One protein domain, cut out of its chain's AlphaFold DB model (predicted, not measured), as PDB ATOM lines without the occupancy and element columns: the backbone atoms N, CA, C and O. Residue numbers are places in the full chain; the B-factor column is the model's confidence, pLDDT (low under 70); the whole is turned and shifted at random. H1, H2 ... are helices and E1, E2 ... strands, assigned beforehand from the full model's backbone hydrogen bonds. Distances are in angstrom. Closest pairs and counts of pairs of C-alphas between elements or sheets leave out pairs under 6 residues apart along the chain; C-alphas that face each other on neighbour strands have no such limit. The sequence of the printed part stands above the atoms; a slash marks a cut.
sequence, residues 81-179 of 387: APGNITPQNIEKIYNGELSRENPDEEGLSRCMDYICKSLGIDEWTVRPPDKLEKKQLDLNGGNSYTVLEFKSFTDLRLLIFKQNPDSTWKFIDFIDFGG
ATOM      1  N   ALA A  81      96.860  93.872 115.220       48.78
ATOM      2  CA  ALA A  81      97.851  94.944 115.297       48.78
ATOM      3  C   ALA A  81      98.530  95.142 113.917       48.78
ATOM      4  O   ALA A  81      98.790  94.139 113.240       48.78
ATOM      5  N   PRO A  82      98.838  96.390 113.502       49.31
ATOM      6  CA  PRO A  82      99.588  96.661 112.274       49.31
ATOM      7  C   PRO A  82     100.855  95.793 112.205       49.31
ATOM      8  O   PRO A  82     101.604  95.735 113.180       49.31
ATOM      9  N   GLY A  83     101.072  95.099 111.082       56.47
ATOM     10  CA  GLY A  83     102.236  94.228 110.864       56.47
ATOM     11  C   GLY A  83     102.037  92.722 111.098       56.47
ATOM     12  O   GLY A  83     103.002  91.981 110.948       56.47
ATOM     13  N   ASN A  84     100.827  92.245 111.426       68.94
ATOM     14  CA  ASN A  84     100.566  90.814 111.695       68.94
ATOM     15  C   ASN A  84      99.504  90.157 110.792       68.94
ATOM     16  O   ASN A  84      98.989  89.088 111.127       68.94
ATOM     17  N   ILE A  85      99.146  90.765 109.657       86.69
ATOM     18  CA  ILE A  85      98.125  90.195 108.772       86.69
ATOM     19  C   ILE A  85      98.674  89.001 107.973       86.69
ATOM     20  O   ILE A  85      99.691  89.097 107.290       86.69
ATOM     21  N   THR A  86      98.005  87.852 108.079       91.81
ATOM     22  CA  THR A  86      98.365  86.624 107.348       91.81
ATOM     23  C   THR A  86      97.570  86.501 106.045       91.81
ATOM     24  O   THR A  86      96.495  87.105 105.936       91.81
ATOM     25  N   PRO A  87      98.001  85.656 105.088       94.50
ATOM     26  CA  PRO A  87      97.214  85.385 103.887       94.50
ATOM     27  C   PRO A  87      95.770  84.961 104.192       94.50
ATOM     28  O   PRO A  87      94.835  85.430 103.555       94.50
ATOM     29  N   GLN A  88      95.566  84.141 105.226       92.81
ATOM     30  CA  GLN A  88      94.243  83.659 105.633       92.81
ATOM     31  C   GLN A  88      93.365  84.781 106.199       92.81
ATOM     32  O   GLN A  88      92.148  84.768 106.010       92.81
ATOM     33  N   ASN A  89      93.958  85.751 106.904       91.19
ATOM     34  CA  ASN A  89      93.216  86.916 107.381       91.19
ATOM     35  C   ASN A  89      92.746  87.776 106.207       91.19
ATOM     36  O   ASN A  89      91.581  88.165 106.186       91.19
ATOM     37  N   ILE A  90      93.628  88.010 105.231       93.88
ATOM     38  CA  ILE A  90      93.323  88.766 104.011       93.88
ATOM     39  C   ILE A  90      92.194  88.090 103.229       93.88
ATOM     40  O   ILE A  90      91.190  88.736 102.935       93.88
ATOM     41  N   GLU A  91      92.310  86.785 102.962       93.12
ATOM     42  CA  GLU A  91      91.272  86.010 102.270       93.12
ATOM     43  C   GLU A  91      89.918  86.123 102.968       93.12
ATOM     44  O   GLU A  91      88.899  86.337 102.317       93.12
ATOM     45  N   LYS A  92      89.896  85.998 104.299       90.50
ATOM     46  CA  LYS A  92      88.659  86.074 105.079       90.50
ATOM     47  C   LYS A  92      88.013  87.457 104.997       90.50
ATOM     48  O   LYS A  92      86.800  87.532 104.820       90.50
ATOM     49  N   ILE A  93      88.803  88.520 105.158       88.56
ATOM     50  CA  ILE A  93      88.313  89.902 105.100       88.56
ATOM     51  C   ILE A  93      87.742  90.183 103.709       88.56
ATOM     52  O   ILE A  93      86.597  90.605 103.579       88.56
ATOM     53  N   TYR A  94      88.512  89.873 102.670       88.50
ATOM     54  CA  TYR A  94      88.166  90.246 101.308       88.50
ATOM     55  C   TYR A  94      87.009  89.423 100.731       88.50
ATOM     56  O   TYR A  94      86.056  89.982 100.190       88.50
ATOM     57  N   ASN A  95      87.020  88.098 100.921       87.75
ATOM     58  CA  ASN A  95      85.905  87.251 100.490       87.75
ATOM     59  C   ASN A  95      84.620  87.547 101.274       87.75
ATOM     60  O   ASN A  95      83.529  87.354 100.741       87.75
ATOM     61  N   GLY A  96      84.735  88.017 102.523       86.00
ATOM     62  CA  GLY A  96      83.598  88.484 103.313       86.00
ATOM     63  C   GLY A  96      82.869  89.656 102.653       86.00
ATOM     64  O   GLY A  96      81.642  89.641 102.586       86.00
ATOM     65  N   GLU A  97      83.610  90.622 102.106       82.19
ATOM     66  CA  GLU A  97      83.027  91.726 101.334       82.19
ATOM     67  C   GLU A  97      82.500  91.275  99.968       82.19
ATOM     68  O   GLU A  97      81.367  91.603  99.618       82.19
ATOM     69  N   LEU A  98      83.268  90.471  99.220       79.81
ATOM     70  CA  LEU A  98      82.852  89.968  97.901       79.81
ATOM     71  C   LEU A  98      81.565  89.129  97.950       79.81
ATOM     72  O   LEU A  98      80.818  89.098  96.977       79.81
ATOM     73  N   SER A  99      81.305  88.438  99.064       78.00
ATOM     74  CA  SER A  99      80.144  87.546  99.219       78.00
ATOM     75  C   SER A  99      78.838  88.271  99.568       78.00
ATOM     76  O   SER A  99      77.807  87.616  99.738       78.00
ATOM     77  N   ARG A 100      78.853  89.601  99.727       80.31
ATOM     78  CA  ARG A 100      77.639  90.387  99.999       80.31
ATOM     79  C   ARG A 100      76.728  90.395  98.769       80.31
ATOM     80  O   ARG A 100      77.201  90.352  97.643       80.31
ATOM     81  N   GLU A 101      75.411  90.489  98.982       68.06
ATOM     82  CA  GLU A 101      74.407  90.478  97.897       68.06
ATOM     83  C   GLU A 101      74.642  91.598  96.864       68.06
ATOM     84  O   GLU A 101      74.319  91.433  95.692       68.06
ATOM     85  N   ASN A 102      75.274  92.699  97.288       70.12
ATOM     86  CA  ASN A 102      75.821  93.745  96.429       70.12
ATOM     87  C   ASN A 102      77.176  94.197  97.006       70.12
ATOM     88  O   ASN A 102      77.171  95.018  97.930       70.12
ATOM     89  N   PRO A 103      78.320  93.665  96.535       75.12
ATOM     90  CA  PRO A 103      79.621  94.134  96.994       75.12
ATOM     91  C   PRO A 103      79.773  95.607  96.604       75.12
ATOM     92  O   PRO A 103      79.685  95.962  95.426       75.12
ATOM     93  N   ASP A 104      79.928  96.479  97.601       79.12
ATOM     94  CA  ASP A 104      80.096  97.904  97.365       79.12
ATOM     95  C   ASP A 104      81.559  98.207  97.013       79.12
ATOM     96  O   ASP A 104      82.507  97.745  97.649       79.12
ATOM     97  N   GLU A 105      81.763  99.004  95.964       84.50
ATOM     98  CA  GLU A 105      83.107  99.413  95.540       84.50
ATOM     99  C   GLU A 105      83.845 100.154  96.669       84.50
ATOM    100  O   GLU A 105      85.053 100.009  96.844       84.50
ATOM    101  N   GLU A 106      83.097 100.882  97.500       84.44
ATOM    102  CA  GLU A 106      83.612 101.584  98.672       84.44
ATOM    103  C   GLU A 106      84.109 100.618  99.765       84.44
ATOM    104  O   GLU A 106      85.170 100.847 100.342       84.44
ATOM    105  N   GLY A 107      83.399  99.520 100.054       84.38
ATOM    106  CA  GLY A 107      83.836  98.531 101.043       84.38
ATOM    107  C   GLY A 107      85.018  97.704 100.564       84.38
ATOM    108  O   GLY A 107      85.943  97.474 101.348       84.38
ATOM    109  N   LEU A 108      85.056  97.352  99.276       86.62
ATOM    110  CA  LEU A 108      86.231  96.717  98.675       86.62
ATOM    111  C   LEU A 108      87.451  97.644  98.720       86.62
ATOM    112  O   LEU A 108      88.538  97.198  99.090       86.62
ATOM    113  N   SER A 109      87.268  98.935  98.432       86.50
ATOM    114  CA  SER A 109      88.336  99.939  98.537       86.50
ATOM    115  C   SER A 109      88.843 100.069  99.975       86.50
ATOM    116  O   SER A 109      90.042  99.962 100.213       86.50
ATOM    117  N   ARG A 110      87.941 100.171 100.965       85.25
ATOM    118  CA  ARG A 110      88.317 100.189 102.393       85.25
ATOM    119  C   ARG A 110      89.085  98.934 102.815       85.25
ATOM    120  O   ARG A 110      90.019  99.035 103.610       85.25
ATOM    121  N   CYS A 111      88.722  97.760 102.292       87.94
ATOM    122  CA  CYS A 111      89.472  96.528 102.544       87.94
ATOM    123  C   CYS A 111      90.878  96.583 101.959       87.94
ATOM    124  O   CYS A 111      91.833  96.250 102.660       87.94
ATOM    125  N   MET A 112      91.018  97.015 100.704       89.94
ATOM    126  CA  MET A 112      92.328  97.139 100.064       89.94
ATOM    127  C   MET A 112      93.215  98.153 100.783       89.94
ATOM    128  O   MET A 112      94.384  97.855 101.023       89.94
ATOM    129  N   ASP A 113      92.663  99.283 101.221       87.50
ATOM    130  CA  ASP A 113      93.381 100.274 102.027       87.50
ATOM    131  C   ASP A 113      93.861  99.690 103.356       87.50
ATOM    132  O   ASP A 113      95.003  99.911 103.763       87.50
ATOM    133  N   TYR A 114      92.999  98.937 104.045       87.69
ATOM    134  CA  TYR A 114      93.363  98.269 105.292       87.69
ATOM    135  C   TYR A 114      94.476  97.238 105.072       87.69
ATOM    136  O   TYR A 114      95.438  97.207 105.843       87.69
ATOM    137  N   ILE A 115      94.375  96.423 104.017       91.12
ATOM    138  CA  ILE A 115      95.391  95.428 103.648       91.12
ATOM    139  C   ILE A 115      96.719  96.125 103.331       91.12
ATOM    140  O   ILE A 115      97.737  95.758 103.915       91.12
ATOM    141  N   CYS A 116      96.716  97.155 102.479       91.12
ATOM    142  CA  CYS A 116      97.923  97.895 102.101       91.12
ATOM    143  C   CYS A 116      98.601  98.514 103.328       91.12
ATOM    144  O   CYS A 116      99.762  98.210 103.601       91.12
ATOM    145  N   LYS A 117      97.852  99.258 104.153       89.19
ATOM    146  CA  LYS A 117      98.371  99.857 105.395       89.19
ATOM    147  C   LYS A 117      98.928  98.811 106.359       89.19
ATOM    148  O   LYS A 117      99.965  99.036 106.977       89.19
ATOM    149  N   SER A 118      98.267  97.659 106.479       89.88
ATOM    150  CA  SER A 118      98.705  96.569 107.363       89.88
ATOM    151  C   SER A 118     100.004  95.904 106.903       89.88
ATOM    152  O   SER A 118     100.727  95.359 107.737       89.88
ATOM    153  N   LEU A 119     100.287  95.950 105.599       91.50
ATOM    154  CA  LEU A 119     101.496  95.415 104.970       91.50
ATOM    155  C   LEU A 119     102.595  96.472 104.772       91.50
ATOM    156  O   LEU A 119     103.674  96.132 104.299       91.50
ATOM    157  N   GLY A 120     102.343  97.735 105.135       90.00
ATOM    158  CA  GLY A 120     103.278  98.840 104.896       90.00
ATOM    159  C   GLY A 120     103.374  99.263 103.426       90.00
ATOM    160  O   GLY A 120     104.397  99.799 103.017       90.00
ATOM    161  N   ILE A 121     102.332  99.000 102.636       91.12
ATOM    162  CA  ILE A 121     102.182  99.465 101.254       91.12
ATOM    163  C   ILE A 121     101.440 100.805 101.292       91.12
ATOM    164  O   ILE A 121     100.423 100.905 101.982       91.12
ATOM    165  N   ASP A 122     101.926 101.802 100.548       85.25
ATOM    166  CA  ASP A 122     101.407 103.176 100.594       85.25
ATOM    167  C   ASP A 122      99.893 103.242 100.344       85.25
ATOM    168  O   ASP A 122      99.150 103.729 101.197       85.25
ATOM    169  N   GLU A 123      99.421 102.706  99.216       80.75
ATOM    170  CA  GLU A 123      97.993 102.639  98.886       80.75
ATOM    171  C   GLU A 123      97.694 101.689  97.706       80.75
ATOM    172  O   GLU A 123      98.584 101.137  97.044       80.75
ATOM    173  N   TRP A 124      96.400 101.479  97.457       82.06
ATOM    174  CA  TRP A 124      95.871 100.884  96.233       82.06
ATOM    175  C   TRP A 124      95.301 102.001  95.351       82.06
ATOM    176  O   TRP A 124      94.239 102.542  95.637       82.06
ATOM    177  N   THR A 125      96.005 102.366  94.280       75.94
ATOM    178  CA  THR A 125      95.677 103.555  93.468       75.94
ATOM    179  C   THR A 125      94.680 103.298  92.340       75.94
ATOM    180  O   THR A 125      94.380 104.208  91.567       75.94
ATOM    181  N   VAL A 126      94.204 102.063  92.183       79.56
ATOM    182  CA  VAL A 126      93.363 101.656  91.049       79.56
ATOM    183  C   VAL A 126      91.993 101.181  91.520       79.56
ATOM    184  O   VAL A 126      91.689 101.171  92.711       79.56
ATOM    185  N   ARG A 127      91.124 100.793  90.585       82.06
ATOM    186  CA  ARG A 127      89.819 100.221  90.933       82.06
ATOM    187  C   ARG A 127      90.022  98.994  91.830       82.06
ATOM    188  O   ARG A 127      90.928  98.207  91.534       82.06
ATOM    189  N   PRO A 128      89.251  98.810  92.916       84.69
ATOM    190  CA  PRO A 128      89.414  97.628  93.742       84.69
ATOM    191  C   PRO A 128      89.233  96.360  92.890       84.69
ATOM    192  O   PRO A 128      88.416  96.356  91.962       84.69
ATOM    193  N   PRO A 129      89.992  95.296  93.184       88.69
ATOM    194  CA  PRO A 129      89.860  94.029  92.479       88.69
ATOM    195  C   PRO A 129      88.436  93.473  92.629       88.69
ATOM    196  O   PRO A 129      87.711  93.813  93.566       88.69
ATOM    197  N   ASP A 130      88.016  92.626  91.702       88.00
ATOM    198  CA  ASP A 130      86.753  91.883  91.796       88.00
ATOM    199  C   ASP A 130      86.991  90.385  92.016       88.00
ATOM    200  O   ASP A 130      86.050  89.611  92.209       88.00
ATOM    201  N   LYS A 131      88.263  89.972  92.037       90.69
ATOM    202  CA  LYS A 131      88.676  88.590  92.211       90.69
ATOM    203  C   LYS A 131      89.914  88.479  93.097       90.69
ATOM    204  O   LYS A 131      90.886  89.211  92.930       90.69
ATOM    205  N   LEU A 132      89.875  87.500  93.998       94.12
ATOM    206  CA  LEU A 132      91.006  87.067  94.811       94.12
ATOM    207  C   LEU A 132      91.266  85.578  94.575       94.12
ATOM    208  O   LEU A 132      90.371  84.752  94.755       94.12
ATOM    209  N   GLU A 133      92.494  85.227  94.206       95.12
ATOM    210  CA  GLU A 133      92.971  83.842  94.166       95.12
ATOM    211  C   GLU A 133      94.172  83.654  95.090       95.12
ATOM    212  O   GLU A 133      94.941  84.577  95.337       95.12
ATOM    213  N   LYS A 134      94.359  82.429  95.583       96.19
ATOM    214  CA  LYS A 134      95.539  82.043  96.351       96.19
ATOM    215  C   LYS A 134      96.280  80.928  95.644       96.19
ATOM    216  O   LYS A 134      95.680  79.904  95.311       96.19
ATOM    217  N   LYS A 135      97.588  81.099  95.477       95.69
ATOM    218  CA  LYS A 135      98.481  80.109  94.868       95.69
ATOM    219  C   LYS A 135      99.699  79.849  95.748       95.69
ATOM    220  O   LYS A 135     100.033  80.649  96.621       95.69
ATOM    221  N   GLN A 136     100.328  78.698  95.534       95.50
ATOM    222  CA  GLN A 136     101.687  78.427  96.000       95.50
ATOM    223  C   GLN A 136     102.606  78.501  94.789       95.50
ATOM    224  O   GLN A 136     102.299  77.876  93.773       95.50
ATOM    225  N   LEU A 137     103.685  79.269  94.894       94.06
ATOM    226  CA  LEU A 137     104.712  79.385  93.867       94.06
ATOM    227  C   LEU A 137     106.040  78.910  94.448       94.06
ATOM    228  O   LEU A 137     106.494  79.443  95.460       94.06
ATOM    229  N   ASP A 138     106.665  77.939  93.794       91.69
ATOM    230  CA  ASP A 138     108.030  77.534  94.111       91.69
ATOM    231  C   ASP A 138     108.978  78.452  93.338       91.69
ATOM    232  O   ASP A 138     108.937  78.504  92.111       91.69
ATOM    233  N   LEU A 139     109.768  79.241  94.067       89.25
ATOM    234  CA  LEU A 139     110.680  80.240  93.507       89.25
ATOM    235  C   LEU A 139     112.100  80.018  94.067       89.25
ATOM    236  O   LEU A 139     112.417  78.987  94.668       89.25
ATOM    237  N   ASN A 140     112.969  81.010  93.879       85.31
ATOM    238  CA  ASN A 140     114.404  80.921  94.145       85.31
ATOM    239  C   ASN A 140     114.758  80.438  95.562       85.31
ATOM    240  O   ASN A 140     114.129  80.798  96.567       85.31
ATOM    241  N   GLY A 141     115.824  79.632  95.634       73.38
ATOM    242  CA  GLY A 141     116.350  79.070  96.882       73.38
ATOM    243  C   GLY A 141     115.575  77.863  97.422       73.38
ATOM    244  O   GLY A 141     115.716  77.542  98.601       73.38
ATOM    245  N   GLY A 142     114.749  77.207  96.595       73.19
ATOM    246  CA  GLY A 142     113.916  76.068  97.008       73.19
ATOM    247  C   GLY A 142     112.790  76.462  97.968       73.19
ATOM    248  O   GLY A 142     112.314  75.639  98.749       73.19
ATOM    249  N   ASN A 143     112.405  77.739  97.947       80.94
ATOM    250  CA  ASN A 143     111.388  78.302  98.818       80.94
ATOM    251  C   ASN A 143     110.022  78.255  98.131       80.94
ATOM    252  O   ASN A 143     109.887  78.663  96.978       80.94
ATOM    253  N   SER A 144     109.005  77.828  98.879       90.50
ATOM    254  CA  SER A 144     107.609  77.920  98.457       90.50
ATOM    255  C   SER A 144     106.978  79.174  99.056       90.50
ATOM    256  O   SER A 144     107.057  79.405 100.269       90.50
ATOM    257  N   TYR A 145     106.371  79.995  98.208       94.75
ATOM    258  CA  TYR A 145     105.734  81.252  98.575       94.75
ATOM    259  C   TYR A 145     104.228  81.152  98.381       94.75
ATOM    260  O   TYR A 145     103.735  80.701  97.350       94.75
ATOM    261  N   THR A 146     103.481  81.648  99.361       96.75
ATOM    262  CA  THR A 146     102.043  81.850  99.226       96.75
ATOM    263  C   THR A 146     101.794  83.189  98.557       96.75
ATOM    264  O   THR A 146     102.164  84.227  99.104       96.75
ATOM    265  N   VAL A 147     101.122  83.172  97.411       97.25
ATOM    266  CA  VAL A 147     100.768  84.378  96.664       97.25
ATOM    267  C   VAL A 147      99.263  84.583  96.693       97.25
ATOM    268  O   VAL A 147      98.499  83.664  96.393       97.25
ATOM    269  N   LEU A 148      98.846  85.792  97.067       97.56
ATOM    270  CA  LEU A 148      97.476  86.261  96.905       97.56
ATOM    271  C   LEU A 148      97.394  87.139  95.660       97.56
ATOM    272  O   LEU A 148      98.050  88.175  95.589       97.56
ATOM    273  N   GLU A 149      96.589  86.719  94.694       96.75
ATOM    274  CA  GLU A 149      96.372  87.413  93.431       96.75
ATOM    275  C   GLU A 149      95.086  88.219  93.506       96.75
ATOM    276  O   GLU A 149      93.987  87.665  93.507       96.75
ATOM    277  N   PHE A 150      95.234  89.532  93.548       95.12
ATOM    278  CA  PHE A 150      94.143  90.485  93.469       95.12
ATOM    279  C   PHE A 150      94.004  90.944  92.027       95.12
ATOM    280  O   PHE A 150      94.845  91.693  91.531       95.12
ATOM    281  N   LYS A 151      92.962  90.465  91.350       92.38
ATOM    282  CA  LYS A 151      92.745  90.683  89.922       92.38
ATOM    283  C   LYS A 151      91.500  91.534  89.690       92.38
ATOM    284  O   LYS A 151      90.460  91.298  90.300       92.38
ATOM    285  N   SER A 152      91.632  92.515  88.807       89.88
ATOM    286  CA  SER A 152      90.540  93.260  88.188       89.88
ATOM    287  C   SER A 152      90.550  93.010  86.673       89.88
ATOM    288  O   SER A 152      91.343  92.215  86.155       89.88
ATOM    289  N   PHE A 153      89.677  93.693  85.930       87.00
ATOM    290  CA  PHE A 153      89.699  93.646  84.467       87.00
ATOM    291  C   PHE A 153      91.018  94.173  83.869       87.00
ATOM    292  O   PHE A 153      91.457  93.680  82.831       87.00
ATOM    293  N   THR A 154      91.644  95.162  84.510       91.25
ATOM    294  CA  THR A 154      92.853  95.829  84.003       91.25
ATOM    295  C   THR A 154      94.090  95.564  84.834       91.25
ATOM    296  O   THR A 154      95.178  95.605  84.282       91.25
ATOM    297  N   ASP A 155      93.954  95.273  86.122       92.88
ATOM    298  CA  ASP A 155      95.066  95.314  87.069       92.88
ATOM    299  C   ASP A 155      95.226  93.979  87.795       92.88
ATOM    300  O   ASP A 155      94.257  93.261  88.061       92.88
ATOM    301  N   LEU A 156      96.467  93.652  88.129       95.06
ATOM    302  CA  LEU A 156      96.836  92.486  88.912       95.06
ATOM    303  C   LEU A 156      97.863  92.902  89.961       95.06
ATOM    304  O   LEU A 156      98.936  93.380  89.609       95.06
ATOM    305  N   ARG A 157      97.581  92.631  91.236       95.38
ATOM    306  CA  ARG A 157      98.586  92.683  92.304       95.38
ATOM    307  C   ARG A 157      98.793  91.309  92.900       95.38
ATOM    308  O   ARG A 157      97.849  90.655  93.343       95.38
ATOM    309  N   LEU A 158     100.047  90.904  92.960       97.31
ATOM    310  CA  LEU A 158     100.508  89.703  93.634       97.31
ATOM    311  C   LEU A 158     101.031  90.112  95.008       97.31
ATOM    312  O   LEU A 158     102.043  90.797  95.069       97.31
ATOM    313  N   LEU A 159     100.384  89.718  96.104       97.06
ATOM    314  CA  LEU A 159     100.957  89.854  97.449       97.06
ATOM    315  C   LEU A 159     101.692  88.563  97.808       97.06
ATOM    316  O   LEU A 159     101.080  87.495  97.826       97.06
ATOM    317  N   ILE A 160     102.985  88.657  98.104       96.94
ATOM    318  CA  ILE A 160     103.873  87.505  98.261       96.94
ATOM    319  C   ILE A 160     104.204  87.310  99.736       96.94
ATOM    320  O   ILE A 160     104.702  88.210 100.414       96.94
ATOM    321  N   PHE A 161     103.963  86.102 100.233       95.62
ATOM    322  CA  PHE A 161     104.212  85.722 101.615       95.62
ATOM    323  C   PHE A 161     105.059  84.462 101.692       95.62
ATOM    324  O   PHE A 161     104.909  83.536 100.896       95.62
ATOM    325  N   LYS A 162     105.888  84.387 102.729       93.88
ATOM    326  CA  LYS A 162     106.615  83.182 103.111       93.88
ATOM    327  C   LYS A 162     106.139  82.706 104.473       93.88
ATOM    328  O   LYS A 162     106.016  83.501 105.407       93.88
ATOM    329  N   GLN A 163     105.893  81.406 104.591       92.25
ATOM    330  CA  GLN A 163     105.696  80.784 105.892       92.25
ATOM    331  C   GLN A 163     107.055  80.369 106.459       92.25
ATOM    332  O   GLN A 163     107.806  79.626 105.828       92.25
ATOM    333  N   ASN A 164     107.379  80.855 107.650       89.31
ATOM    334  CA  ASN A 164     108.590  80.478 108.364       89.31
ATOM    335  C   ASN A 164     108.431  79.086 109.009       89.31
ATOM    336  O   ASN A 164     107.307  78.634 109.246       89.31
ATOM    337  N   PRO A 165     109.539  78.407 109.369       89.31
ATOM    338  CA  PRO A 165     109.490  77.093 110.020       89.31
ATOM    339  C   PRO A 165     108.698  77.054 111.336       89.31
ATOM    340  O   PRO A 165     108.165  76.012 111.712       89.31
ATOM    341  N   ASP A 166     108.596  78.182 112.039       90.19
ATOM    342  CA  ASP A 166     107.809  78.343 113.266       90.19
ATOM    343  C   ASP A 166     106.316  78.625 113.000       90.19
ATOM    344  O   ASP A 166     105.568  78.957 113.918       90.19
ATOM    345  N   SER A 167     105.870  78.467 111.750       86.62
ATOM    346  CA  SER A 167     104.513  78.755 111.268       86.62
ATOM    347  C   SER A 167     104.109  80.233 111.301       86.62
ATOM    348  O   SER A 167     102.943  80.538 111.034       86.62
ATOM    349  N   THR A 168     105.038  81.154 111.576       90.12
ATOM    350  CA  THR A 168     104.790  82.591 111.405       90.12
ATOM    351  C   THR A 168     104.810  82.970 109.926       90.12
ATOM    352  O   THR A 168     105.449  82.312 109.104       90.12
ATOM    353  N   TRP A 169     104.089  84.032 109.571       91.38
ATOM    354  CA  TRP A 169     104.051  84.547 108.206       91.38
ATOM    355  C   TRP A 169     104.926  85.784 108.089       91.38
ATOM    356  O   TRP A 169     104.826  86.701 108.902       91.38
ATOM    357  N   LYS A 170     105.749  85.819 107.045       91.75
ATOM    358  CA  LYS A 170     106.493  86.999 106.622       91.75
ATOM    359  C   LYS A 170     105.901  87.496 105.309       91.75
ATOM    360  O   LYS A 170     105.839  86.740 104.340       91.75
ATOM    361  N   PHE A 171     105.484  88.756 105.271       94.44
ATOM    362  CA  PHE A 171     105.243  89.441 104.006       94.44
ATOM    363  C   PHE A 171     106.592  89.722 103.340       94.44
ATOM    364  O   PHE A 171     107.494  90.261 103.983       94.44
ATOM    365  N   ILE A 172     106.742  89.283 102.094       94.88
ATOM    366  CA  ILE A 172     107.973  89.438 101.321       94.88
ATOM    367  C   ILE A 172     107.918  90.751 100.561       94.88
ATOM    368  O   ILE A 172     108.749  91.621 100.792       94.88
ATOM    369  N   ASP A 173     106.939  90.877  99.665       96.06
ATOM    370  CA  ASP A 173     106.707  92.073  98.862       96.06
ATOM    371  C   ASP A 173     105.410  91.923  98.039       96.06
ATOM    372  O   ASP A 173     104.709  90.912  98.139       96.06
ATOM    373  N   PHE A 174     105.102  92.901  97.189       96.12
ATOM    374  CA  PHE A 174     104.020  92.840  96.206       96.12
ATOM    375  C   PHE A 174     104.498  93.119  94.775       96.12
ATOM    376  O   PHE A 174     105.361  93.959  94.585       96.12
ATOM    377  N   ILE A 175     103.930  92.496  93.746       96.31
ATOM    378  CA  ILE A 175     104.219  92.838  92.339       96.31
ATOM    379  C   ILE A 175     102.939  93.330  91.675       96.31
ATOM    380  O   ILE A 175     101.911  92.668  91.794       96.31
ATOM    381  N   ASP A 176     103.030  94.449  90.960       94.88
ATOM    382  CA  ASP A 176     101.937  94.986  90.155       94.88
ATOM    383  C   ASP A 176     102.172  94.703  88.671       94.88
ATOM    384  O   ASP A 176     103.241  94.986  88.127       94.88
ATOM    385  N   PHE A 177     101.140  94.171  88.024       96.12
ATOM    386  CA  PHE A 177     101.043  93.963  86.587       96.12
ATOM    387  C   PHE A 177      99.721  94.529  86.064       96.12
ATOM    388  O   PHE A 177      98.772  94.781  86.812       96.12
ATOM    389  N   GLY A 178      99.649  94.689  84.751       94.56
ATOM    390  CA  GLY A 178      98.482  95.189  84.052       94.56
ATOM    391  C   GLY A 178      98.485  96.700  83.884       94.56
ATOM    392  O   GLY A 178      99.482  97.301  83.485       94.56
ATOM    393  N   GLY A 179      97.327  97.300  84.090       91.56
ATOM    394  CA  GLY A 179      96.936  98.567  83.501       91.56
ATOM    395  C   GLY A 179      96.228  98.365  82.160       91.56
ATOM    396  O   GLY A 179      96.055  97.250  81.654       91.56
TER     397      GLY A 179
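AT A GLANCE: This is residues 81 to 179 of the 387 residues of an uncharacterized protein of Clostridium sp. (UniProt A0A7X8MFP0). A twisted sheet of four strands has a helical hairpin over it: H1 packs on one face along E1 and E2, and H2 runs back side by side with H1, only grazing the sheet. The printed part has 99 residues, with two named helices and then four named strands along the chain. The sheet's order is E1, E2, E3, E4, all antiparallel, a meander in which each strand is the neighbour of the one before. The class is mixed, and the whole is compact, with a radius of gyration of the C-alphas of 13.4 A and spans of 41 by 30 by 25 A.

IN THESE COORDINATES: E1 is residues 131 to 139, 23.6 A; E2 is 143 to 151, 24.1 A; E3 is 155 to 163, 26.0 A; E4 is 169 to 178, 27.0 A, ending at C-alpha 178 (98.482, 95.189, 84.052). E1 bends by 52 degrees at residue 136, and E4 by 51 degrees at residue 172. H1 is residues 87 to 98, 16.2 A, beginning at C-alpha 87 (97.214, 85.385, 103.887). H2 is residues 105 to 119, 21.0 A.

HOW THE PARTS SIT: N 135 and O 147 of E1 and E2 are 2.9 A apart, N 148 and O 159 of E2 and E3 2.9 A, and N 158 and O 175 of E3 and E4 2.8 A, within hydrogen-bond range. The edge strands E1 and E4 are apart. H1 is on the sheet, in two layers, a helix on one face of a sheet. Its height over the sheet is 10.0 A, and it lies over E1 and E2, along the strands at 15 degrees to E2 on the local plane. The closest C-alphas of H1 and E2 are those of Pro 87 and Leu 148, 7.0 A. H1 and H2, a helical hairpin, touch at a shallow tilt of 12 degrees, opposite ways; their closest C-alphas are those of Glu 97 and Leu 108, 6.5 A. H2 only grazes the sheet, with its residues 112 to 119. In H1 and H2 every O i to N i+4 pair is within hydrogen-bond range.

THE WHOLE: The two C-alphas farthest apart are those of Glu 101 and Gly 141, 43.5 A. The printed part has no cut. The link from H2 to E1, 11 residues, is long. Mean pLDDT of the printed part is 87.8; residues 81 to 84 and residue 101 are under 70.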